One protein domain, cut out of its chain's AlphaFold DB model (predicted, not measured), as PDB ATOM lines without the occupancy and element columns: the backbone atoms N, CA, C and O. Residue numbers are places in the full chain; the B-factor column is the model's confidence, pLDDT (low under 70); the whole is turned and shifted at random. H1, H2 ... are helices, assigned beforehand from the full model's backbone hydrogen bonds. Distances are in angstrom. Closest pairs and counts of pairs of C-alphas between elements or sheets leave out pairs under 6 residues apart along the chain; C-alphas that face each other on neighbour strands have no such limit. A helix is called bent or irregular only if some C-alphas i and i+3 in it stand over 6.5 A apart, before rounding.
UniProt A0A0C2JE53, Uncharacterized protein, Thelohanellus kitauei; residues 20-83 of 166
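AT A GLANCE: This is residues 20 to 83 of the 166 residues of an uncharacterized protein of Thelohanellus kitauei (UniProt A0A0C2JE53). One long helix, H3, makes a corner with a helical hairpin of two shorter helices, H1 and H2, and the three together draw an L: the hairpin is one limb and H3 is the other, with residues 66 to 83 sticking out as a free arm. The corner lies where the first residues of H1 and H3 come near each other, while H1 and H2 lie side by side, nearly parallel in line but running opposite ways. The printed part has 64 residues with three named helices, in the order H1, H2, H3 along the chain, and no named strand; the class is all helix. The whole is extended, with a radius of gyration of the C-alphas of 16.6 A, and the C-alphas span 49 by 27 by 17 A along their three main axes.

HOW THE PARTS SIT: The longest helix is H3, residues 58 to 82, and it touches no helix. It is near H1, residues 23 to 37. These two are close but not clearly touching, with 2 pairs of C-alphas within 8 A. Their closest C-alphas are those of Ala 23 and Asn 58, 5.2 A apart, and their centres are 23.7 A apart. The lines of H1 and H3 stand about perpendicular, at 80 degrees. H1 is irregular, but only just: C-alphas 32 and 35 are 6.9 A apart, and its line is a rough one. H2, residues 44 to 53, touches H1 with 7 pairs of C-alphas within 8 A. Their closest C-alphas are those of Ala 34 and Val 48, 6.8 A apart, and their centres are 10.6 A apart. The two helices stand at a shallow tilt of 3 degrees and run opposite ways, and together they form a helical hairpin. H2 and H3 are apart, although they follow each other in the chain. Each O i to N i+4 pair inside H2 and H3 is within hydrogen-bond range; in H1, 9 of 11 such pairs are.

IN THESE COORDINATES: H3 has 25 residues, from Asn 58 to Lys 82, and measures 36.0 A from first to last C-alpha. It begins with C-alpha 58 at (104.702, 105.437, 81.541) and ends with C-alpha 82 at (70.549, 111.875, 72.013). H1 has 15 residues, from Ala 23 to Phe 37, and measures 19.8 A; its C-alpha 23 is at (106.381, 106.199, 76.715). H2 has 10 residues, from Lys 44 to Asp 53, and measures 14.3 A from first to last C-alpha.

THE WHOLE: The two C-alphas farthest apart are those of Pro 42 and Asp 81, at 49.2 A, and the first and last printed C-alphas, those of Gln 20 and Cys 83, are 34.8 A apart. Residues 66 to 83, of which 66 to 82 belong to H3, stand free. The body without them has 46 residues, spans 33 by 17 by 13 A and has a radius of gyration of 11.7 A. The link from H2 to H3 has 4 residues and is tight, and the link from H1 to H2 has 6 residues and is short; no link is long. The printed part has no cut between residues 20 and 83, and the full chain has 166 residues. The mean pLDDT of the printed part is 81.4, and the model's confidence is low, under 70, at residues 20 to 22.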
ATOM      1  N   GLN A  20     101.649  97.474  74.113       48.00
ATOM      2  CA  GLN A  20     102.612  98.065  73.148       48.00
ATOM      3  C   GLN A  20     102.799  99.591  73.179       48.00
ATOM      4  O   GLN A  20     103.852 100.070  72.757       48.00
ATOM      5  N   ALA A  21     101.869 100.374  73.732       55.00
ATOM      6  CA  ALA A  21     102.026 101.830  73.808       55.00
ATOM      7  C   ALA A  21     102.625 102.262  75.157       55.00
ATOM      8  O   ALA A  21     101.919 102.681  76.071       55.00
ATOM      9  N   ASN A  22     103.948 102.166  75.295       64.94
ATOM     10  CA  ASN A  22     104.672 102.772  76.417       64.94
ATOM     11  C   ASN A  22     105.259 104.142  76.021       64.94
ATOM     12  O   ASN A  22     105.209 104.554  74.860       64.94
ATOM     13  N   ALA A  23     105.814 104.878  76.986       70.81
ATOM     14  CA  ALA A  23     106.381 106.199  76.715       70.81
ATOM     15  C   ALA A  23     107.477 106.186  75.638       70.81
ATOM     16  O   ALA A  23     107.563 107.122  74.840       70.81
ATOM     17  N   ASN A  24     108.256 105.105  75.566       76.00
ATOM     18  CA  ASN A  24     109.296 104.938  74.555       76.00
ATOM     19  C   ASN A  24     108.705 104.673  73.168       76.00
ATOM     20  O   ASN A  24     109.210 105.217  72.194       76.00
ATOM     21  N   PHE A  25     107.619 103.903  73.067       80.06
ATOM     22  CA  PHE A  25     106.915 103.680  71.804       80.06
ATOM     23  C   PHE A  25     106.429 104.999  71.196       80.06
ATOM     24  O   PHE A  25     106.722 105.283  70.037       80.06
ATOM     25  N   LEU A  26     105.760 105.845  71.989       75.44
ATOM     26  CA  LEU A  26     105.298 107.158  71.524       75.44
ATOM     27  C   LEU A  26     106.470 108.043  71.094       75.44
ATOM     28  O   LEU A  26     106.435 108.633  70.017       75.44
ATOM     29  N   LYS A  27     107.529 108.100  71.908       82.31
ATOM     30  CA  LYS A  27     108.731 108.879  71.595       82.31
ATOM     31  C   LYS A  27     109.361 108.424  70.279       82.31
ATOM     32  O   LYS A  27     109.644 109.253  69.421       82.31
ATOM     33  N   ASN A  28     109.499 107.114  70.090       80.75
ATOM     34  CA  ASN A  28     110.045 106.529  68.872       80.75
ATOM     35  C   ASN A  28     109.156 106.809  67.657       80.75
ATOM     36  O   ASN A  28     109.684 107.208  66.629       80.75
ATOM     37  N   ALA A  29     107.829 106.702  67.778       81.62
ATOM     38  CA  ALA A  29     106.907 107.019  66.686       81.62
ATOM     39  C   ALA A  29     107.044 108.480  66.213       81.62
ATOM     40  O   ALA A  29     107.127 108.740  65.011       81.62
ATOM     41  N   PHE A  30     107.139 109.432  67.150       81.81
ATOM     42  CA  PHE A  30     107.390 110.836  66.816       81.81
ATOM     43  C   PHE A  30     108.760 111.043  66.165       81.81
ATOM     44  O   PHE A  30     108.854 111.808  65.211       81.81
ATOM     45  N   LEU A  31     109.808 110.360  66.639       85.00
ATOM     46  CA  LEU A  31     111.151 110.456  66.056       85.00
ATOM     47  C   LEU A  31     111.222 109.850  64.651       85.00
ATOM     48  O   LEU A  31     111.842 110.444  63.778       85.00
ATOM     49  N   THR A  32     110.549 108.725  64.408       86.06
ATOM     50  CA  THR A  32     110.460 108.104  63.079       86.06
ATOM     51  C   THR A  32     109.760 109.019  62.075       86.06
ATOM     52  O   THR A  32     110.201 109.126  60.937       86.06
ATOM     53  N   GLY A  33     108.693 109.712  62.485       82.75
ATOM     54  CA  GLY A  33     107.987 110.670  61.625       82.75
ATOM     55  C   GLY A  33     108.635 112.056  61.544       82.75
ATOM     56  O   GLY A  33     108.288 112.841  60.662       82.75
ATOM     57  N   ALA A  34     109.571 112.382  62.443       86.56
ATOM     58  CA  ALA A  34     110.134 113.726  62.576       86.56
ATOM     59  C   ALA A  34     110.844 114.204  61.305       86.56
ATOM     60  O   ALA A  34     110.827 115.399  61.002       86.56
ATOM     61  N   ASP A  35     111.449 113.284  60.554       77.81
ATOM     62  CA  ASP A  35     112.118 113.633  59.309       77.81
ATOM     63  C   ASP A  35     111.152 114.145  58.241       77.81
ATOM     64  O   ASP A  35     111.524 115.081  57.536       77.81
ATOM     65  N   CYS A  36     109.921 113.621  58.213       83.06
ATOM     66  CA  CYS A  36     108.841 114.077  57.340       83.06
ATOM     67  C   CYS A  36     108.131 115.321  57.896       83.06
ATOM     68  O   CYS A  36     107.848 116.257  57.157       83.06
ATOM     69  N   PHE A  37     107.833 115.360  59.202       80.88
ATOM     70  CA  PHE A  37     107.059 116.462  59.796       80.88
ATOM     71  C   PHE A  37     107.810 117.792  59.841       80.88
ATOM     72  O   PHE A  37     107.188 118.851  59.805       80.88
ATOM     73  N   PHE A  38     109.138 117.742  59.954       85.06
ATOM     74  CA  PHE A  38     109.972 118.929  60.143       85.06
ATOM     75  C   PHE A  38     110.933 119.163  58.976       85.06
ATOM     76  O   PHE A  38     111.935 119.868  59.122       85.06
ATOM     77  N   GLU A  39     110.662 118.569  57.815       85.00
ATOM     78  CA  GLU A  39     111.409 118.870  56.601       85.00
ATOM     79  C   GLU A  39     111.286 120.365  56.252       85.00
ATOM     80  O   GLU A  39     110.225 120.970  56.382       85.00
ATOM     81  N   GLY A  40     112.402 121.003  55.889       84.38
ATOM     82  CA  GLY A  40     112.440 122.441  55.591       84.38
ATOM     83  C   GLY A  40     112.353 123.379  56.806       84.38
ATOM     84  O   GLY A  40     112.524 124.586  56.645       84.38
ATOM     85  N   PHE A  41     112.156 122.869  58.029       88.62
ATOM     86  CA  PHE A  41     112.137 123.717  59.223       88.62
ATOM     87  C   PHE A  41     113.561 124.160  59.608       88.62
ATOM     88  O   PHE A  41     114.412 123.302  59.871       88.62
ATOM     89  N   PRO A  42     113.823 125.476  59.775       86.25
ATOM     90  CA  PRO A  42     115.149 125.996  60.138       86.25
ATOM     91  C   PRO A  42     115.722 125.400  61.434       86.25
ATOM     92  O   PRO A  42     116.934 125.347  61.620       86.25
ATOM     93  N   LYS A  43     114.844 124.924  62.327       91.00
ATOM     94  CA  LYS A  43     115.168 124.393  63.658       91.00
ATOM     95  C   LYS A  43     114.893 122.895  63.824       91.00
ATOM     96  O   LYS A  43     114.799 122.420  64.953       91.00
ATOM     97  N   LYS A  44     114.807 122.124  62.733       88.44
ATOM     98  CA  LYS A  44     114.551 120.667  62.769       88.44
ATOM     99  C   LYS A  44     115.375 119.932  63.837       88.44
ATOM    100  O   LYS A  44     114.831 119.171  64.628       88.44
ATOM    101  N   ARG A  45     116.686 120.202  63.906       87.56
ATOM    102  CA  ARG A  45     117.596 119.572  64.882       87.56
ATOM    103  C   ARG A  45     117.253 119.901  66.339       87.56
ATOM    104  O   ARG A  45     117.344 119.018  67.185       87.56
ATOM    105  N   GLU A  46     116.862 121.140  66.631       90.94
ATOM    106  CA  GLU A  46     116.431 121.552  67.975       90.94
ATOM    107  C   GLU A  46     115.111 120.868  68.357       90.94
ATOM    108  O   GLU A  46     114.984 120.372  69.472       90.94
ATOM    109  N   ILE A  47     114.164 120.766  67.417       87.06
ATOM    110  CA  ILE A  47     112.860 120.117  67.627       87.06
ATOM    111  C   ILE A  47     113.029 118.615  67.899       87.06
ATOM    112  O   ILE A  47     112.465 118.096  68.860       87.06
ATOM    113  N   VAL A  48     113.844 117.916  67.102       88.06
ATOM    114  CA  VAL A  48     114.126 116.482  67.297       88.06
ATOM    115  C   VAL A  48     114.784 116.227  68.653       88.06
ATOM    116  O   VAL A  48     114.369 115.313  69.363       88.06
ATOM    117  N   ARG A  49     115.763 117.053  69.052       89.00
ATOM    118  CA  ARG A  49     116.379 116.958  70.386       89.00
ATOM    119  C   ARG A  49     115.370 117.206  71.498       89.00
ATOM    120  O   ARG A  49     115.302 116.420  72.431       89.00
ATOM    121  N   ALA A  50     114.526 118.228  71.365       86.81
ATOM    122  CA  ALA A  50     113.475 118.485  72.341       86.81
ATOM    123  C   ALA A  50     112.540 117.272  72.500       86.81
ATOM    124  O   ALA A  50     112.201 116.913  73.623       86.81
ATOM    125  N   ILE A  51     112.186 116.585  71.404       85.06
ATOM    126  CA  ILE A  51     111.404 115.341  71.452       85.06
ATOM    127  C   ILE A  51     112.186 114.217  72.149       85.06
ATOM    128  O   ILE A  51     111.608 113.505  72.970       85.06
ATOM    129  N   GLN A  52     113.486 114.064  71.869       85.00
ATOM    130  CA  GLN A  52     114.366 113.091  72.536       85.00
ATOM    131  C   GLN A  52     114.531 113.354  74.035       85.00
ATOM    132  O   GLN A  52     114.667 112.395  74.794       85.00
ATOM    133  N   ASP A  53     114.442 114.604  74.474       86.94
ATOM    134  CA  ASP A  53     114.617 114.992  75.875       86.94
ATOM    135  C   ASP A  53     113.291 115.058  76.647       86.94
ATOM    136  O   ASP A  53     113.294 115.198  77.870       86.94
ATOM    137  N   LEU A  54     112.140 114.896  75.972       82.75
ATOM    138  CA  LEU A  54     110.829 114.911  76.626       82.75
ATOM    139  C   LEU A  54     110.769 113.866  77.759       82.75
ATOM    140  O   LEU A  54     110.938 112.665  77.490       82.75
ATOM    141  N   PRO A  55     110.475 114.277  79.006       74.69
ATOM    142  CA  PRO A  55     110.300 113.363  80.125       74.69
ATOM    143  C   PRO A  55     108.903 112.737  80.057       74.69
ATOM    144  O   PRO A  55     107.963 113.157  80.732       74.69
ATOM    145  N   LEU A  56     108.744 111.725  79.206       77.06
ATOM    146  CA  LEU A  56     107.534 110.912  79.153       77.06
ATOM    147  C   LEU A  56     107.712 109.716  80.091       77.06
ATOM    148  O   LEU A  56     108.480 108.801  79.808       77.06
ATOM    149  N   SER A  57     107.007 109.720  81.220       78.75
ATOM    150  CA  SER A  57     106.889 108.532  82.067       78.75
ATOM    151  C   SER A  57     105.725 107.663  81.593       78.75
ATOM    152  O   SER A  57     104.704 108.179  81.128       78.75
ATOM    153  N   ASN A  58     105.825 106.346  81.793       75.06
ATOM    154  CA  ASN A  58     104.702 105.437  81.541       75.06
ATOM    155  C   ASN A  58     103.445 105.879  82.307       75.06
ATOM    156  O   ASN A  58     102.361 105.883  81.745       75.06
ATOM    157  N   SER A  59     103.593 106.381  83.539       74.19
ATOM    158  CA  SER A  59     102.472 106.905  84.329       74.19
ATOM    159  C   SER A  59     101.783 108.124  83.703       74.19
ATOM    160  O   SER A  59     100.562 108.241  83.793       74.19
ATOM    161  N   SER A  60     102.523 109.026  83.051       78.56
ATOM    162  CA  SER A  60     101.939 110.186  82.363       78.56
ATOM    163  C   SER A  60     101.204 109.769  81.091       78.56
ATOM    164  O   SER A  60     100.129 110.293  80.800       78.56
ATOM    165  N   VAL A  61     101.755 108.792  80.366       79.06
ATOM    166  CA  VAL A  61     101.117 108.203  79.183       79.06
ATOM    167  C   VAL A  61      99.833 107.478  79.569       79.06
ATOM    168  O   VAL A  61      98.784 107.797  79.019       79.06
ATOM    169  N   THR A  62      99.869 106.603  80.577       75.25
ATOM    170  CA  THR A  62      98.682 105.908  81.095       75.25
ATOM    171  C   THR A  62      97.604 106.889  81.551       75.25
ATOM    172  O   THR A  62      96.441 106.726  81.199       75.25
ATOM    173  N   LYS A  63      97.970 107.959  82.274       79.25
ATOM    174  CA  LYS A  63      97.013 109.007  82.666       79.25
ATOM    175  C   LYS A  63      96.348 109.662  81.455       79.25
ATOM    176  O   LYS A  63      95.136 109.842  81.461       79.25
ATOM    177  N   ARG A  64      97.116 110.008  80.415       81.69
ATOM    178  CA  ARG A  64      96.557 110.590  79.184       81.69
ATOM    179  C   ARG A  64      95.647 109.613  78.449       81.69
ATOM    180  O   ARG A  64      94.575 110.029  78.032       81.69
ATOM    181  N   ILE A  65      96.042 108.346  78.337       77.31
ATOM    182  CA  ILE A  65      95.203 107.290  77.754       77.31
ATOM    183  C   ILE A  65      93.877 107.210  78.512       77.31
ATOM    184  O   ILE A  65      92.825 107.298  77.892       77.31
ATOM    185  N   ASN A  66      93.911 107.155  79.844       76.00
ATOM    186  CA  ASN A  66      92.700 107.086  80.662       76.00
ATOM    187  C   ASN A  66      91.808 108.326  80.515       76.00
ATOM    188  O   ASN A  66      90.588 108.191  80.482       76.00
ATOM    189  N   ASN A  67      92.390 109.521  80.396       80.62
ATOM    190  CA  ASN A  67      91.616 110.736  80.138       80.62
ATOM    191  C   ASN A  67      90.923 110.672  78.771       80.62
ATOM    192  O   ASN A  67      89.723 110.901  78.696       80.62
ATOM    193  N   VAL A  68      91.650 110.285  77.716       82.31
ATOM    194  CA  VAL A  68      91.075 110.121  76.371       82.31
ATOM    195  C   VAL A  68      89.979 109.054  76.373       82.31
ATOM    196  O   VAL A  68      88.916 109.279  75.804       82.31
ATOM    197  N   LEU A  69      90.191 107.922  77.050       76.31
ATOM    198  CA  LEU A  69      89.179 106.874  77.196       76.31
ATOM    199  C   LEU A  69      87.920 107.402  77.888       76.31
ATOM    200  O   LEU A  69      86.819 107.194  77.386       76.31
ATOM    201  N   LYS A  70      88.073 108.134  78.996       80.44
ATOM    202  CA  LYS A  70      86.950 108.728  79.728       80.44
ATOM    203  C   LYS A  70      86.186 109.752  78.884       80.44
ATOM    204  O   LYS A  70      84.953 109.778  78.914       80.44
ATOM    205  N   ASP A  71      86.898 110.570  78.118       83.44
ATOM    206  CA  ASP A  71      86.291 111.562  77.231       83.44
ATOM    207  C   ASP A  71      85.525 110.887  76.086       83.44
ATOM    208  O   ASP A  71      84.410 111.305  75.767       83.44
ATOM    209  N   LEU A  72      86.075 109.819  75.497       83.56
ATOM    210  CA  LEU A  72      85.395 109.015  74.476       83.56
ATOM    211  C   LEU A  72      84.153 108.320  75.039       83.56
ATOM    212  O   LEU A  72      83.099 108.355  74.410       83.56
ATOM    213  N   GLN A  73      84.248 107.739  76.238       81.06
ATOM    214  CA  GLN A  73      83.106 107.129  76.922       81.06
ATOM    215  C   GLN A  73      81.990 108.150  77.168       81.06
ATOM    216  O   GLN A  73      80.822 107.863  76.912       81.06
ATOM    217  N   THR A  74      82.349 109.353  77.619       84.00
ATOM    218  CA  THR A  74      81.389 110.431  77.892       84.00
ATOM    219  C   THR A  74      80.685 110.894  76.614       84.00
ATOM    220  O   THR A  74      79.466 111.068  76.610       84.00
ATOM    221  N   GLN A  75      81.433 111.058  75.521       84.38
ATOM    222  CA  GLN A  75      80.877 111.444  74.221       84.38
ATOM    223  C   GLN A  75      79.958 110.358  73.658       84.38
ATOM    224  O   GLN A  75      78.811 110.650  73.330       84.38
ATOM    225  N   LEU A  76      80.411 109.100  73.648       83.12
ATOM    226  CA  LEU A  76      79.619 107.971  73.162       83.12
ATOM    227  C   LEU A  76      78.305 107.827  73.936       83.12
ATOM    228  O   LEU A  76      77.254 107.626  73.330       83.12
ATOM    229  N   LYS A  77      78.343 107.977  75.267       86.06
ATOM    230  CA  LYS A  77      77.128 107.970  76.086       86.06
ATOM    231  C   LYS A  77      76.193 109.119  75.707       86.06
ATOM    232  O   LYS A  77      75.011 108.890  75.471       86.06
ATOM    233  N   SER A  78      76.723 110.337  75.577       86.88
ATOM    234  CA  SER A  78      75.921 111.495  75.170       86.88
ATOM    235  C   SER A  78      75.243 111.291  73.813       86.88
ATOM    236  O   SER A  78      74.090 111.685  73.636       86.88
ATOM    237  N   ASP A  79      75.935 110.669  72.864       85.75
ATOM    238  CA  ASP A  79      75.411 110.402  71.527       85.75
ATOM    239  C   ASP A  79      74.330 109.313  71.538       85.75
ATOM    240  O   ASP A  79      73.290 109.472  70.892       85.75
ATOM    241  N   LEU A  80      74.519 108.249  72.327       85.62
ATOM    242  CA  LEU A  80      73.505 107.216  72.565       85.62
ATOM    243  C   LEU A  80      72.240 107.789  73.227       85.62
ATOM    244  O   LEU A  80      71.118 107.441  72.846       85.62
ATOM    245  N   ASP A  81      72.400 108.711  74.174       87.62
ATOM    246  CA  ASP A  81      71.276 109.363  74.850       87.62
ATOM    247  C   ASP A  81      70.482 110.266  73.899       87.62
ATOM    248  O   ASP A  81      69.249 110.281  73.944       87.62
ATOM    249  N   LYS A  82      71.169 110.974  72.998       88.56
ATOM    250  CA  LYS A  82      70.549 111.875  72.013       88.56
ATOM    251  C   LYS A  82      69.937 111.149  70.823       88.56
ATOM    252  O   LYS A  82      69.025 111.686  70.198       88.56
ATOM    253  N   CYS A  83      70.446 109.971  70.464       86.31
ATOM    254  CA  CYS A  83      69.922 109.246  69.317       86.31
ATOM    255  C   CYS A  83      68.525 108.674  69.609       86.31
ATOM    256  O   CYS A  83      68.196 108.320  70.745       86.31
TER     257      CYS A  83